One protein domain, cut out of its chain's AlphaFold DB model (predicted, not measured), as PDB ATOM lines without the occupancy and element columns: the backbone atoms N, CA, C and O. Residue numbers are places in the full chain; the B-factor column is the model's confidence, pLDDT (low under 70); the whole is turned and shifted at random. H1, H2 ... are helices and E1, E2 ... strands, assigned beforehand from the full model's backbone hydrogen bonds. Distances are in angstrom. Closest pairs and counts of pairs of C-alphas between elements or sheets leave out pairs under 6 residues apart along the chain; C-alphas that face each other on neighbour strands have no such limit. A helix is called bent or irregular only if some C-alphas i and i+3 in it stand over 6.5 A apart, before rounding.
ATOM      1  N   MET A   1     -31.284  28.640  16.646       62.19
ATOM      2  CA  MET A   1     -30.248  28.875  17.691       62.19
ATOM      3  C   MET A   1     -30.512  28.138  19.009       62.19
ATOM      4  O   MET A   1     -29.542  27.689  19.605       62.19
ATOM      5  N   LYS A   2     -31.762  28.011  19.487       69.50
ATOM      6  CA  LYS A   2     -32.087  27.262  20.721       69.50
ATOM      7  C   LYS A   2     -31.825  25.750  20.580       69.50
ATOM      8  O   LYS A   2     -31.103  25.190  21.392       69.50
ATOM      9  N   GLU A   3     -32.259  25.165  19.467       72.44
ATOM     10  CA  GLU A   3     -32.052  23.744  19.124       72.44
ATOM     11  C   GLU A   3     -30.566  23.362  19.019       72.44
ATOM     12  O   GLU A   3     -30.142  22.329  19.521       72.44
ATOM     13  N   PHE A   4     -29.730  24.238  18.450       77.75
ATOM     14  CA  PHE A   4     -28.285  24.001  18.358       77.75
ATOM     15  C   PHE A   4     -27.599  23.971  19.736       77.75
ATOM     16  O   PHE A   4     -26.682  23.185  19.963       77.75
ATOM     17  N   LYS A   5     -28.059  24.796  20.687       83.19
ATOM     18  CA  LYS A   5     -27.547  24.788  22.067       83.19
ATOM     19  C   LYS A   5     -27.976  23.530  22.823       83.19
ATOM     20  O   LYS A   5     -27.187  22.990  23.594       83.19
ATOM     21  N   GLU A   6     -29.204  23.070  22.601       84.88
ATOM     22  CA  GLU A   6     -29.719  21.820  23.171       84.88
ATOM     23  C   GLU A   6     -28.960  20.606  22.618       84.88
ATOM     24  O   GLU A   6     -28.540  19.754  23.398       84.88
ATOM     25  N   TYR A   7     -28.662  20.593  21.316       81.44
ATOM     26  CA  TYR A   7     -27.819  19.576  20.682       81.44
ATOM     27  C   TYR A   7     -26.404  19.521  21.279       81.44
ATOM     28  O   TYR A   7     -25.945  18.451  21.670       81.44
ATOM     29  N   ILE A   8     -25.719  20.665  21.417       85.56
ATOM     30  CA  ILE A   8     -24.378  20.708  22.029       85.56
ATOM     31  C   ILE A   8     -24.415  20.167  23.461       85.56
ATOM     32  O   ILE A   8     -23.544  19.394  23.855       85.56
ATOM     33  N   LYS A   9     -25.435  20.544  24.239       88.31
ATOM     34  CA  LYS A   9     -25.591  20.065  25.616       88.31
ATOM     35  C   LYS A   9     -25.799  18.549  25.667       88.31
ATOM     36  O   LYS A   9     -25.194  17.895  26.511       88.31
ATOM     37  N   ALA A  10     -26.624  18.003  24.774       84.88
ATOM     38  CA  ALA A  10     -26.848  16.564  24.666       84.88
ATOM     39  C   ALA A  10     -25.565  15.819  24.268       84.88
ATOM     40  O   ALA A  10     -25.236  14.806  24.877       84.88
ATOM     41  N   LYS A  11     -24.799  16.365  23.317       83.56
ATOM     42  CA  LYS A  11     -23.521  15.793  22.884       83.56
ATOM     43  C   LYS A  11     -22.494  15.730  24.019       83.56
ATOM     44  O   LYS A  11     -21.925  14.673  24.248       83.56
ATOM     45  N   ILE A  12     -22.310  16.821  24.764       88.12
ATOM     46  CA  ILE A  12     -21.375  16.857  25.905       88.12
ATOM     47  C   ILE A  12     -21.802  15.866  26.996       88.12
ATOM     48  O   ILE A  12     -20.962  15.201  27.598       88.12
ATOM     49  N   ALA A  13     -23.108  15.765  27.265       89.31
ATOM     50  CA  ALA A  13     -23.621  14.792  28.225       89.31
ATOM     51  C   ALA A  13     -23.309  13.356  27.775       89.31
ATOM     52  O   ALA A  13     -22.826  12.567  28.580       89.31
ATOM     53  N   LEU A  14     -23.513  13.048  26.490       87.56
ATOM     54  CA  LEU A  14     -23.189  11.742  25.923       87.56
ATOM     55  C   LEU A  14     -21.688  11.434  26.007       87.56
ATOM     56  O   LEU A  14     -21.322  10.361  26.468       87.56
ATOM     57  N   GLU A  15     -20.820  12.369  25.616       88.19
ATOM     58  CA  GLU A  15     -19.360  12.206  25.706       88.19
ATOM     59  C   GLU A  15     -18.918  11.876  27.139       88.19
ATOM     60  O   GLU A  15     -18.134  10.951  27.350       88.19
ATOM     61  N   LYS A  16     -19.500  12.551  28.136       92.12
ATOM     62  CA  LYS A  16     -19.227  12.274  29.549       92.12
ATOM     63  C   LYS A  16     -19.691  10.878  29.983       92.12
ATOM     64  O   LYS A  16     -18.977  10.197  30.713       92.12
ATOM     65  N   GLU A  17     -20.871  10.441  29.551       90.69
ATOM     66  CA  GLU A  17     -21.358   9.085  29.848       90.69
ATOM     67  C   GLU A  17     -20.470   8.003  29.208       90.69
ATOM     68  O   GLU A  17     -20.223   6.959  29.818       90.69
ATOM     69  N   LEU A  18     -19.921   8.258  28.015       90.75
ATOM     70  CA  LEU A  18     -18.973   7.353  27.359       90.75
ATOM     71  C   LEU A  18     -17.651   7.247  28.128       90.75
ATOM     72  O   LEU A  18     -17.154   6.137  28.333       90.75
ATOM     73  N   GLU A  19     -17.110   8.370  28.603       90.69
ATOM     74  CA  GLU A  19     -15.915   8.386  29.455       90.69
ATOM     75  C   GLU A  19     -16.151   7.617  30.764       90.69
ATOM     76  O   GLU A  19     -15.371   6.720  31.100       90.69
ATOM     77  N   ASN A  20     -17.273   7.873  31.449       92.62
ATOM     78  CA  ASN A  20     -17.658   7.144  32.663       92.62
ATOM     79  C   ASN A  20     -17.769   5.633  32.406       92.62
ATOM     80  O   ASN A  20     -17.290   4.818  33.199       92.62
ATOM     81  N   THR A  21     -18.373   5.246  31.277       91.12
ATOM     82  CA  THR A  21     -18.505   3.840  30.869       91.12
ATOM     83  C   THR A  21     -17.133   3.200  30.674       91.12
ATOM     84  O   THR A  21     -16.881   2.095  31.157       91.12
ATOM     85  N   GLN A  22     -16.212   3.903  30.014       91.56
ATOM     86  CA  GLN A  22     -14.849   3.424  29.813       91.56
ATOM     87  C   GLN A  22     -14.107   3.233  31.146       91.56
ATOM     88  O   GLN A  22     -13.415   2.226  31.322       91.56
ATOM     89  N   GLU A  23     -14.229   4.171  32.086       90.69
ATOM     90  CA  GLU A  23     -13.607   4.072  33.412       90.69
ATOM     91  C   GLU A  23     -14.184   2.921  34.241       90.69
ATOM     92  O   GLU A  23     -13.424   2.123  34.799       90.69
ATOM     93  N   MET A  24     -15.510   2.774  34.263       92.69
ATOM     94  CA  MET A  24     -16.186   1.671  34.946       92.69
ATOM     95  C   MET A  24     -15.724   0.311  34.405       92.69
ATOM     96  O   MET A  24     -15.431  -0.602  35.182       92.69
ATOM     97  N   LEU A  25     -15.622   0.171  33.081       91.69
ATOM     98  CA  LEU A  25     -15.147  -1.059  32.450       91.69
ATOM     99  C   LEU A  25     -13.688  -1.348  32.806       91.69
ATOM    100  O   LEU A  25     -13.368  -2.484  33.150       91.69
ATOM    101  N   LYS A  26     -12.810  -0.335  32.807       88.81
ATOM    102  CA  LYS A  26     -11.414  -0.495  33.258       88.81
ATOM    103  C   LYS A  26     -11.337  -1.041  34.685       88.81
ATOM    104  O   LYS A  26     -10.559  -1.965  34.924       88.81
ATOM    105  N   GLN A  27     -12.139  -0.513  35.613       88.06
ATOM    106  CA  GLN A  27     -12.162  -1.010  36.997       88.06
ATOM    107  C   GLN A  27     -12.734  -2.425  37.093       88.06
ATOM    108  O   GLN A  27     -12.152  -3.271  37.761       88.06
ATOM    109  N   THR A  28     -13.809  -2.717  36.358       89.50
ATOM    110  CA  THR A  28     -14.427  -4.054  36.341       89.50
ATOM    111  C   THR A  28     -13.435  -5.116  35.855       89.50
ATOM    112  O   THR A  28     -13.250  -6.141  36.507       89.50
ATOM    113  N   ILE A  29     -12.727  -4.850  34.750       86.75
ATOM    114  CA  ILE A  29     -11.682  -5.751  34.242       86.75
ATOM    115  C   ILE A  29     -10.553  -5.908  35.253       86.75
ATOM    116  O   ILE A  29     -10.081  -7.019  35.483       86.75
ATOM    117  N   LYS A  30     -10.131  -4.814  35.888       84.19
ATOM    118  CA  LYS A  30      -9.106  -4.860  36.927       84.19
ATOM    119  C   LYS A  30      -9.502  -5.786  38.076       84.19
ATOM    120  O   LYS A  30      -8.699  -6.633  38.455       84.19
ATOM    121  N   GLU A  31     -10.715  -5.653  38.607       85.00
ATOM    122  CA  GLU A  31     -11.224  -6.505  39.687       85.00
ATOM    123  C   GLU A  31     -11.259  -7.982  39.270       85.00
ATOM    124  O   GLU A  31     -10.739  -8.831  39.992       85.00
ATOM    125  N   MET A  32     -11.774  -8.287  38.075       85.38
ATOM    126  CA  MET A  32     -11.819  -9.656  37.546       85.38
ATOM    127  C   MET A  32     -10.421 -10.268  37.397       85.38
ATOM    128  O   MET A  32     -10.186 -11.408  37.796       85.38
ATOM    129  N   LEU A  33      -9.460  -9.512  36.861       79.81
ATOM    130  CA  LEU A  33      -8.086  -9.988  36.691       79.81
ATOM    131  C   LEU A  33      -7.357 -10.170  38.027       79.81
ATOM    132  O   LEU A  33      -6.564 -11.102  38.155       79.81
ATOM    133  N   LEU A  34      -7.616  -9.310  39.013       77.50
ATOM    134  CA  LEU A  34      -7.076  -9.468  40.364       77.50
ATOM    135  C   LEU A  34      -7.621 -10.730  41.037       77.50
ATOM    136  O   LEU A  34      -6.839 -11.477  41.612       77.50
ATOM    137  N   LEU A  35      -8.923 -11.008  40.906       79.88
ATOM    138  CA  LEU A  35      -9.541 -12.226  41.443       79.88
ATOM    139  C   LEU A  35      -8.987 -13.507  40.807       79.88
ATOM    140  O   LEU A  35      -8.901 -14.526  41.474       79.88
ATOM    141  N   ARG A  36      -8.593 -13.475  39.528       74.81
ATOM    142  CA  ARG A  36      -7.949 -14.623  38.863       74.81
ATOM    143  C   ARG A  36      -6.540 -14.901  39.366       74.81
ATOM    144  O   ARG A  36      -6.056 -16.025  39.271       74.81
ATOM    145  N   ASN A  37      -5.838 -13.853  39.776       67.62
ATOM    146  CA  ASN A  37      -4.451 -13.938  40.191       67.62
ATOM    147  C   ASN A  37      -4.419 -13.917  41.720       67.62
ATOM    148  O   ASN A  37      -4.062 -12.902  42.308       67.62
ATOM    149  N   ASP A  38      -4.796 -15.035  42.353       56.19
ATOM    150  CA  ASP A  38      -4.912 -15.193  43.818       56.19
ATOM    151  C   ASP A  38      -3.676 -14.686  44.600       56.19
ATOM    152  O   ASP A  38      -3.775 -14.260  45.751       56.19
ATOM    153  N   ASN A  39      -2.501 -14.649  43.959       54.84
ATOM    154  CA  ASN A  39      -1.242 -14.149  44.520       54.84
ATOM    155  C   ASN A  39      -1.100 -12.605  44.522       54.84
ATOM    156  O   ASN A  39      -0.143 -12.076  45.091       54.84
ATOM    157  N   ALA A  40      -2.023 -11.866  43.896       52.78
ATOM    158  CA  ALA A  40      -1.967 -10.412  43.711       52.78
ATOM    159  C   ALA A  40      -2.519  -9.587  44.895       52.78
ATOM    160  O   ALA A  40      -2.549  -8.359  44.830       52.78
ATOM    161  N   PHE A  41      -2.913 -10.223  46.004       52.75
ATOM    162  CA  PHE A  41      -3.320  -9.522  47.234       52.75
ATOM    163  C   PHE A  41      -2.149  -8.950  48.056       52.75
ATOM    164  O   PHE A  41      -2.367  -8.268  49.058       52.75
ATOM    165  N   ASN A  42      -0.899  -9.154  47.623       55.62
ATOM    166  CA  ASN A  42       0.239  -8.401  48.150       55.62
ATOM    167  C   ASN A  42       0.222  -6.962  47.604       55.62
ATOM    168  O   ASN A  42       0.073  -6.755  46.403       55.62
ATOM    169  N   GLN A  43       0.428  -5.966  48.474       54.47
ATOM    170  CA  GLN A  43       0.275  -4.526  48.183       54.47
ATOM    171  C   GLN A  43       1.018  -4.010  46.926       54.47
ATOM    172  O   GLN A  43       0.606  -3.000  46.364       54.47
ATOM    173  N   ASN A  44       2.044  -4.716  46.432       58.50
ATOM    174  CA  ASN A  44       2.803  -4.349  45.226       58.50
ATOM    175  C   ASN A  44       2.216  -4.881  43.901       58.50
ATOM    176  O   ASN A  44       2.580  -4.394  42.833       58.50
ATOM    177  N   ALA A  45       1.311  -5.860  43.931       60.53
ATOM    178  CA  ALA A  45       0.787  -6.491  42.717       60.53
ATOM    179  C   ALA A  45      -0.319  -5.667  42.028       60.53
ATOM    180  O   ALA A  45      -0.559  -5.821  40.830       60.53
ATOM    181  N   ASN A  46      -0.958  -4.745  42.754       66.38
ATOM    182  CA  ASN A  46      -2.004  -3.871  42.221       66.38
ATOM    183  C   ASN A  46      -1.461  -2.896  41.152       66.38
ATOM    184  O   ASN A  46      -2.069  -2.722  40.094       66.38
ATOM    185  N   ASP A  47      -0.283  -2.314  41.397       68.69
ATOM    186  CA  ASP A  47       0.362  -1.362  40.483       68.69
ATOM    187  C   ASP A  47       0.938  -2.045  39.237       68.69
ATOM    188  O   ASP A  47       0.853  -1.511  38.128       68.69
ATOM    189  N   GLU A  48       1.505  -3.243  39.389       68.62
ATOM    190  CA  GLU A  48       1.993  -4.035  38.255       68.62
ATOM    191  C   GLU A  48       0.844  -4.554  37.385       68.62
ATOM    192  O   GLU A  48       0.928  -4.486  36.155       68.62
ATOM    193  N   MET A  49      -0.269  -4.973  37.996       69.62
ATOM    194  CA  MET A  49      -1.471  -5.387  37.270       69.62
ATOM    195  C   MET A  49      -2.083  -4.220  36.488       69.62
ATOM    196  O   MET A  49      -2.409  -4.372  35.314       69.62
ATOM    197  N   LEU A  50      -2.178  -3.024  37.082       68.31
ATOM    198  CA  LEU A  50      -2.630  -1.816  36.379       68.31
ATOM    199  C   LEU A  50      -1.755  -1.490  35.162       68.31
ATOM    200  O   LEU A  50      -2.275  -1.148  34.099       68.31
ATOM    201  N   LYS A  51      -0.430  -1.624  35.290       73.12
ATOM    202  CA  LYS A  51       0.498  -1.443  34.162       73.12
ATOM    203  C   LYS A  51       0.277  -2.495  33.077       73.12
ATOM    204  O   LYS A  51       0.275  -2.138  31.902       73.12
ATOM    205  N   ALA A  52       0.061  -3.756  33.446       71.25
ATOM    206  CA  ALA A  52      -0.239  -4.825  32.496       71.25
ATOM    207  C   ALA A  52      -1.574  -4.589  31.772       71.25
ATOM    208  O   ALA A  52      -1.640  -4.740  30.553       71.25
ATOM    209  N   ILE A  53      -2.606  -4.139  32.492       70.38
ATOM    210  CA  ILE A  53      -3.901  -3.768  31.911       70.38
ATOM    211  C   ILE A  53      -3.719  -2.628  30.914       70.38
ATOM    212  O   ILE A  53      -4.073  -2.775  29.753       70.38
ATOM    213  N   ASN A  54      -3.089  -1.528  31.320       75.69
ATOM    214  CA  ASN A  54      -2.880  -0.379  30.436       75.69
ATOM    215  C   ASN A  54      -2.000  -0.702  29.219       75.69
ATOM    216  O   ASN A  54      -2.148  -0.073  28.174       75.69
ATOM    217  N   LYS A  55      -1.075  -1.661  29.347       79.88
ATOM    218  CA  LYS A  55      -0.202  -2.092  28.252       79.88
ATOM    219  C   LYS A  55      -0.924  -3.004  27.261       79.88
ATOM    220  O   LYS A  55      -0.756  -2.833  26.058       79.88
ATOM    221  N   ASN A  56      -1.692  -3.968  27.766       81.44
ATOM    222  CA  ASN A  56      -2.206  -5.074  26.961       81.44
ATOM    223  C   ASN A  56      -3.669  -4.881  26.556       81.44
ATOM    224  O   ASN A  56      -4.096  -5.449  25.553       81.44
ATOM    225  N   TRP A  57      -4.433  -4.073  27.295       85.69
ATOM    226  CA  TRP A  57      -5.858  -3.874  27.065       85.69
ATOM    227  C   TRP A  57      -6.155  -2.535  26.410       85.69
ATOM    228  O   TRP A  57      -5.691  -1.475  26.828       85.69
ATOM    229  N   LYS A  58      -7.018  -2.583  25.403       89.50
ATOM    230  CA  LYS A  58      -7.631  -1.427  24.768       89.50
ATOM    231  C   LYS A  58      -9.118  -1.431  25.102       89.50
ATOM    232  O   LYS A  58      -9.886  -2.202  24.530       89.50
ATOM    233  N   ILE A  59      -9.497  -0.555  26.032       89.44
ATOM    234  CA  ILE A  59     -10.884  -0.354  26.464       89.44
ATOM    235  C   ILE A  59     -11.368   0.992  25.927       89.44
ATOM    236  O   ILE A  59     -10.808   2.025  26.302       89.44
ATOM    237  N   THR A  60     -12.376   0.989  25.056       90.62
ATOM    238  CA  THR A  60     -12.947   2.196  24.436       90.62
ATOM    239  C   THR A  60     -14.467   2.117  24.391       90.62
ATOM    240  O   THR A  60     -15.008   1.050  24.112       90.62
ATOM    241  N   ALA A  61     -15.139   3.246  24.601       91.12
ATOM    242  CA  ALA A  61     -16.562   3.423  24.331       91.12
ATOM    243  C   ALA A  61     -16.713   4.662  23.444       91.12
ATOM    244  O   ALA A  61     -16.210   5.730  23.790       91.12
ATOM    245  N   SER A  62     -17.328   4.517  22.276       89.44
ATOM    246  CA  SER A  62     -17.446   5.610  21.309       89.44
ATOM    247  C   SER A  62     -18.675   5.449  20.433       89.44
ATOM    248  O   SER A  62     -19.012   4.335  20.046       89.44
ATOM    249  N   LEU A  63     -19.296   6.565  20.065       86.38
ATOM    250  CA  LEU A  63     -20.305   6.584  19.013       86.38
ATOM    251  C   LEU A  63     -19.600   6.550  17.651       86.38
ATOM    252  O   LEU A  63     -18.801   7.443  17.352       86.38
ATOM    253  N   GLU A  64     -19.863   5.533  16.834       79.75
ATOM    254  CA  GLU A  64     -19.379   5.527  15.458       79.75
ATOM    255  C   GLU A  64     -20.076   6.630  14.656       79.75
ATOM    256  O   GLU A  64     -21.296   6.655  14.508       79.75
ATOM    257  N   SER A  65     -19.280   7.534  14.087       68.81
ATOM    258  CA  SER A  65     -19.768   8.720  13.377       68.81
ATOM    259  C   SER A  65     -20.568   8.426  12.106       68.81
ATOM    260  O   SER A  65     -21.234   9.323  11.600       68.81
ATOM    261  N   LEU A  66     -20.464   7.210  11.562       69.00
ATOM    262  CA  LEU A  66     -21.083   6.819  10.293       69.00
ATOM    263  C   LEU A  66     -22.306   5.911  10.460       69.00
ATOM    264  O   LEU A  66     -23.046   5.735   9.495       69.00
ATOM    265  N   SER A  67     -22.499   5.314  11.635       68.44
ATOM    266  CA  SER A  67     -23.483   4.245  11.844       68.44
ATOM    267  C   SER A  67     -24.440   4.514  13.004       68.44
ATOM    268  O   SER A  67     -25.248   3.642  13.310       68.44
ATOM    269  N   ASP A  68     -24.324   5.670  13.675       78.69
ATOM    270  CA  ASP A  68     -25.031   6.008  14.924       78.69
ATOM    271  C   ASP A  68     -24.957   4.891  15.989       78.69
ATOM    272  O   ASP A  68     -25.725   4.859  16.947       78.69
ATOM    273  N   THR A  69     -23.998   3.974  15.833       86.31
ATOM    274  CA  THR A  69     -23.853   2.782  16.657       86.31
ATOM    275  C   THR A  69     -22.930   3.109  17.817       86.31
ATOM    276  O   THR A  69     -21.809   3.592  17.629       86.31
ATOM    277  N   LEU A  70     -23.377   2.826  19.036       89.06
ATOM    278  CA  LEU A  70     -22.518   2.860  20.207       89.06
ATOM    279  C   LEU A  70     -21.624   1.624  20.196       89.06
ATOM    280  O   LEU A  70     -22.088   0.499  20.371       89.06
ATOM    281  N   GLU A  71     -20.327   1.834  20.031       91.81
ATOM    282  CA  GLU A  71     -19.349   0.764  20.018       91.81
ATOM    283  C   GLU A  71     -18.553   0.733  21.326       91.81
ATOM    284  O   GLU A  71     -17.889   1.700  21.709       91.81
ATOM    285  N   ILE A  72     -18.599  -0.410  22.008       92.38
ATOM    286  CA  ILE A  72     -17.844  -0.691  23.227       92.38
ATOM    287  C   ILE A  72     -16.845  -1.802  22.916       92.38
ATOM    288  O   ILE A  72     -17.219  -2.923  22.579       92.38
ATOM    289  N   LYS A  73     -15.552  -1.507  23.047       92.44
ATOM    290  CA  LYS A  73     -14.465  -2.463  22.811       92.44
ATOM    291  C   LYS A  73     -13.706  -2.696  24.099       92.44
ATOM    292  O   LYS A  73     -13.220  -1.748  24.706       92.44
ATOM    293  N   VAL A  74     -13.560  -3.958  24.473       91.94
ATOM    294  CA  VAL A  74     -12.740  -4.432  25.586       91.94
ATOM    295  C   VAL A  74     -11.792  -5.479  25.014       91.94
ATOM    296  O   VAL A  74     -12.058  -6.678  25.052       91.94
ATOM    297  N   LEU A  75     -10.717  -5.011  24.385       88.56
ATOM    298  CA  LEU A  75      -9.803  -5.855  23.616       88.56
ATOM    299  C   LEU A  75      -8.494  -6.046  24.364       88.56
ATOM    300  O   LEU A  75      -8.014  -5.125  25.014       88.56
ATOM    301  N   GLU A  76      -7.888  -7.212  24.201       86.62
ATOM    302  CA  GLU A  76      -6.530  -7.501  24.641       86.62
ATOM    303  C   GLU A  76      -5.694  -7.795  23.381       86.62
ATOM    304  O   GLU A  76      -6.185  -8.415  22.439       86.62
ATOM    305  N   GLN A  77      -4.470  -7.261  23.308       74.56
ATOM    306  CA  GLN A  77      -3.667  -7.187  22.074       74.56
ATOM    307  C   GLN A  77      -3.312  -8.542  21.438       74.56
ATOM    308  O   GLN A  77      -2.945  -8.573  20.264       74.56
ATOM    309  N   SER A  78      -3.399  -9.647  22.177       70.06
ATOM    310  CA  SER A  78      -2.952 -10.975  21.745       70.06
ATOM    311  C   SER A  78      -4.089 -11.957  21.451       70.06
ATOM    312  O   SER A  78      -3.832 -13.120  21.139       70.06
ATOM    313  N   THR A  79      -5.346 -11.513  21.527       74.88
ATOM    314  CA  THR A  79      -6.505 -12.413  21.533       74.88
ATOM    315  C   THR A  79      -7.604 -12.007  20.552       74.88
ATOM    316  O   THR A  79      -7.795 -10.839  20.216       74.88
ATOM    317  N   SER A  80      -8.350 -13.008  20.076       87.38
ATOM    318  CA  SER A  80      -9.607 -12.791  19.355       87.38
ATOM    319  C   SER A  80     -10.693 -12.262  20.300       87.38
ATOM    320  O   SER A  80     -10.526 -12.258  21.520       87.38
ATOM    321  N   TYR A  81     -11.810 -11.802  19.740       92.06
ATOM    322  CA  TYR A  81     -12.924 -11.240  20.499       92.06
ATOM    323  C   TYR A  81     -14.253 -11.875  20.098       92.06
ATOM    324  O   TYR A  81     -14.460 -12.231  18.936       92.06
ATOM    325  N   ASN A  82     -15.163 -11.971  21.061       92.19
ATOM    326  CA  ASN A  82     -16.571 -12.223  20.812       92.19
ATOM    327  C   ASN A  82     -17.291 -10.915  20.493       92.19
ATOM    328  O   ASN A  82     -16.911  -9.838  20.962       92.19
ATOM    329  N   ARG A  83     -18.344 -11.029  19.686       92.88
ATOM    330  CA  ARG A  83     -19.180  -9.918  19.242       92.88
ATOM    331  C   ARG A  83     -20.597 -10.096  19.770       92.88
ATOM    332  O   ARG A  83     -21.210 -11.130  19.522       92.88
ATOM    333  N   PHE A  84     -21.124  -9.057  20.407       91.69
ATOM    334  CA  PHE A  84     -22.494  -8.991  20.909       91.69
ATOM    335  C   PHE A  84     -23.181  -7.747  20.342       91.69
ATOM    336  O   PHE A  84     -22.602  -6.662  20.358       91.69
ATOM    337  N   CYS A  85     -24.395  -7.907  19.821       91.12
ATOM    338  CA  CYS A  85     -25.159  -6.828  19.196       91.12
ATOM    339  C   CYS A  85     -26.494  -6.650  19.927       91.12
ATOM    340  O   CYS A  85     -27.239  -7.618  20.066       91.12
ATOM    341  N   PHE A  86     -26.804  -5.419  20.335       89.25
ATOM    342  CA  PHE A  86     -28.035  -5.040  21.029       89.25
ATOM    343  C   PHE A  86     -28.610  -3.765  20.404       89.25
ATOM    344  O   PHE A  86     -28.241  -2.662  20.798       89.25
ATOM    345  N   GLY A  87     -29.496  -3.907  19.414       88.19
ATOM    346  CA  GLY A  87     -29.973  -2.758  18.634       88.19
ATOM    347  C   GLY A  87     -28.794  -1.976  18.048       88.19
ATOM    348  O   GLY A  87     -27.944  -2.567  17.380       88.19
ATOM    349  N   ASP A  88     -28.704  -0.692  18.384       89.25
ATOM    350  CA  ASP A  88     -27.633   0.218  17.952       89.25
ATOM    351  C   ASP A  88     -26.382   0.158  18.851       89.25
ATOM    352  O   ASP A  88     -25.557   1.069  18.845       89.25
ATOM    353  N   VAL A  89     -26.225  -0.894  19.661       90.31
ATOM    354  CA  VAL A  89     -25.051  -1.095  20.520       90.31
ATOM    355  C   VAL A  89     -24.273  -2.330  20.084       90.31
ATOM    356  O   VAL A  89     -24.794  -3.447  20.055       90.31
ATOM    357  N   LEU A  90     -22.993  -2.133  19.787       92.75
ATOM    358  CA  LEU A  90     -22.039  -3.178  19.443       92.75
ATOM    359  C   LEU A  90     -21.007  -3.323  20.559       92.75
ATOM    360  O   LEU A  90     -20.287  -2.379  20.876       92.75
ATOM    361  N   ILE A  91     -20.890  -4.524  21.123       94.19
ATOM    362  CA  ILE A  91     -19.923  -4.830  22.179       94.19
ATOM    363  C   ILE A  91     -18.952  -5.901  21.683       94.19
ATOM    364  O   ILE A  91     -19.361  -6.997  21.297       94.19
ATOM    365  N   LEU A  92     -17.655  -5.589  21.706       94.00
ATOM    366  CA  LEU A  92     -16.566  -6.509  21.377       94.00
ATOM    367  C   LEU A  92     -15.749  -6.801  22.635       94.00
ATOM    368  O   LEU A  92     -15.171  -5.879  23.212       94.00
ATOM    369  N   ILE A  93     -15.672  -8.067  23.049       93.81
ATOM    370  CA  ILE A  93     -14.966  -8.464  24.277       93.81
ATOM    371  C   ILE A  93     -13.938  -9.552  23.973       93.81
ATOM    372  O   ILE A  93     -14.251 -10.543  23.322       93.81
ATOM    373  N   SER A  94     -12.708  -9.362  24.449       92.12
ATOM    374  CA  SER A  94     -11.604 -10.311  24.303       92.12
ATOM    375  C   SER A  94     -11.933 -11.691  24.884       92.12
ATOM    376  O   SER A  94     -12.421 -11.817  26.008       92.12
ATOM    377  N   ASN A  95     -11.543 -12.731  24.145       89.88
ATOM    378  CA  ASN A  95     -11.616 -14.131  24.560       89.88
ATOM    379  C   ASN A  95     -10.597 -14.510  25.643       89.88
ATOM    380  O   ASN A  95     -10.602 -15.640  26.125       89.88
ATOM    381  N   PHE A  96      -9.739 -13.576  26.060       87.62
ATOM    382  CA  PHE A  96      -8.972 -13.718  27.294       87.62
ATOM    383  C   PHE A  96      -9.890 -13.773  28.529       87.62
ATOM    384  O   PHE A  96      -9.568 -14.406  29.542       87.62
ATOM    385  N   LEU A  97     -11.045 -13.104  28.465       88.12
ATOM    386  CA  LEU A  97     -12.086 -13.225  29.480       88.12
ATOM    387  C   LEU A  97     -12.873 -14.509  29.245       88.12
ATOM    388  O   LEU A  97     -13.212 -14.847  28.111       88.12
ATOM    389  N   SER A  98     -13.170 -15.212  30.331       89.75
ATOM    390  CA  SER A  98     -14.031 -16.388  30.300       89.75
ATOM    391  C   SER A  98     -15.441 -15.978  29.883       89.75
ATOM    392  O   SER A  98     -15.805 -14.805  29.959       89.75
ATOM    393  N   TYR A  99     -16.257 -16.937  29.461       90.19
ATOM    394  CA  TYR A  99     -17.619 -16.628  29.040       90.19
ATOM    395  C   TYR A  99     -18.450 -15.978  30.162       90.19
ATOM    396  O   TYR A  99     -19.100 -14.967  29.915       90.19
ATOM    397  N   GLU A 100     -18.344 -16.463  31.403       90.19
ATOM    398  CA  GLU A 100     -18.986 -15.841  32.576       90.19
ATOM    399  C   GLU A 100     -18.451 -14.423  32.845       90.19
ATOM    400  O   GLU A 100     -19.224 -13.501  33.098       90.19
ATOM    401  N   GLU A 101     -17.137 -14.241  32.669       91.69
ATOM    402  CA  GLU A 101     -16.430 -12.963  32.482       91.69
ATOM    403  C   GLU A 101     -17.206 -11.952  31.632       91.69
ATOM    404  O   GLU A 101     -17.602 -10.854  32.039       91.69
ATOM    405  N   GLN A 102     -17.419 -12.371  30.391       92.62
ATOM    406  CA  GLN A 102     -18.054 -11.577  29.352       92.62
ATOM    407  C   GLN A 102     -19.534 -11.330  29.675       92.62
ATOM    408  O   GLN A 102     -19.997 -10.196  29.544       92.62
ATOM    409  N   LYS A 103     -20.267 -12.344  30.166       92.06
ATOM    410  CA  LYS A 103     -21.670 -12.196  30.595       92.06
ATOM    411  C   LYS A 103     -21.811 -11.150  31.699       92.06
ATOM    412  O   LYS A 103     -22.688 -10.294  31.612       92.06
ATOM    413  N   ALA A 104     -20.935 -11.183  32.703       91.75
ATOM    414  CA  ALA A 104     -20.959 -10.235  33.810       91.75
ATOM    415  C   ALA A 104     -20.721  -8.790  33.341       91.75
ATOM    416  O   ALA A 104     -21.414  -7.880  33.792       91.75
ATOM    417  N   ILE A 105     -19.794  -8.573  32.402       92.31
ATOM    418  CA  ILE A 105     -19.548  -7.250  31.801       92.31
ATOM    419  C   ILE A 105     -20.781  -6.748  31.054       92.31
ATOM    420  O   ILE A 105     -21.181  -5.597  31.222       92.31
ATOM    421  N   ILE A 106     -21.400  -7.607  30.248       92.38
ATOM    422  CA  ILE A 106     -22.570  -7.249  29.441       92.38
ATOM    423  C   ILE A 106     -23.763  -6.907  30.341       92.38
ATOM    424  O   ILE A 106     -24.394  -5.869  30.151       92.38
ATOM    425  N   ALA A 107     -23.983  -7.690  31.400       91.50
ATOM    426  CA  ALA A 107     -24.979  -7.390  32.427       91.50
ATOM    427  C   ALA A 107     -24.688  -6.069  33.160       91.50
ATOM    428  O   ALA A 107     -25.605  -5.291  33.419       91.50
ATOM    429  N   LYS A 108     -23.415  -5.770  33.461       91.31
ATOM    430  CA  LYS A 108     -23.000  -4.508  34.101       91.31
ATOM    431  C   LYS A 108     -23.288  -3.287  33.227       91.31
ATOM    432  O   LYS A 108     -23.597  -2.224  33.753       91.31
TER     433      LYS A 108
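AT A GLANCE: This is residues 1 to 108 of the 117 residues of an uncharacterized protein of Campylobacter jejuni subsp. jejuni (UniProt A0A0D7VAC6). A four-stranded sheet has one long helix, H1, running along one face at its E1 edge, and the shorter helix H4 packs over the same face nearer the other edge. Residues 1 to 13, of which 2 to 13 belong to H1, stick out as an arm; beyond the other end of H1, the short helix H2 and then H3 lead the chain back to E1. The 108 printed residues include four named helices and four named strands, in the order H1 H2 H3 E1 E2 E3 E4 H4; the class is mixed, helices and strands. The sheet, in the order E1 E2 E4 E3, is mixed, with E2 and E4 parallel and the other neighbours antiparallel. The whole is loose, with a radius of gyration of the C-alphas of 16.4 A and spans of 58 by 28 by 23 A.

IN THESE COORDINATES: E1 is residues 57 to 63 and E2 residues 70 to 76, each 19.6 A long. E4, residues 89 to 94, measures 16.7 A, and E3, residues 81 to 86, 16.3 A. H1, residues 2 to 36, is 51.6 A long, from C-alpha 2 at (-32.087, 27.262, 20.721) to C-alpha 36 at (-7.949, -14.623, 38.863). H2 is residues 38 to 41 and only just irregular: C-alphas 38 and 41 are 6.8 A apart. H3 is residues 45 to 56, 16.1 A. H4, residues 99 to 108, is 14.2 A long and ends with C-alpha 108 at (-23.000, -4.508, 34.101).

HOW THE PARTS SIT: In the hairpin E1 and E2, N 60 and O 73 are 2.9 A apart, within hydrogen-bond range. Between the parallel E2 and E4, N 72 and O 90 are 2.8 A apart; in the hairpin E3 and E4, N 84 and O 91 are 2.9 A apart. H1 and H4 are on the same face of the sheet, in two layers, helices on one face of a sheet. H1 lies over E1 at a height over the sheet of 8.3 A and runs along the strands, at 21 degrees to E1 on the local plane; the closest C-alphas are those of Leu 18 and Ala 61, 5.5 A. H4, at a height over the sheet of 10.0 A, is over E4 and slantwise to the strands, at 34 degrees to E4 on the local plane; it is only just over E4 alone, with 7 of its C-alphas falling on E4 and 2 on E3. H1, with residues 25 to 32 alone, only just touches H4, with 3 pairs of C-alphas within 8 A, the closest those of Thr 28 and Ile 105, 7.6 A. H1 touches H3 with residues 30 to 34 alone, at a steep tilt of 56 degrees, opposite ways; the closest C-alphas are those of Lys 30 and Leu 50, 7.2 A. H3 only grazes the sheet, with residues 51 to 56. H2 is not on the sheet, and is close to H3 but not clearly touching, the closest C-alphas being those of Ala 40 and Asn 46, 6.7 A. Every O i to N i+4 pair is within hydrogen-bond range in H1, H3 and H4; H2 is too short for such a pair.

THE WHOLE: The C-alphas of Met 1 and Asn 39 are the two farthest apart, 58.4 A. Without residues 1 to 13, which stand free, the body spans 45 by 27 by 23 A. The printed part has no cut and no long link. Its mean pLDDT is 82.7, with residues 1 to 2, 37 to 50 and 65 to 67 of the model under 70.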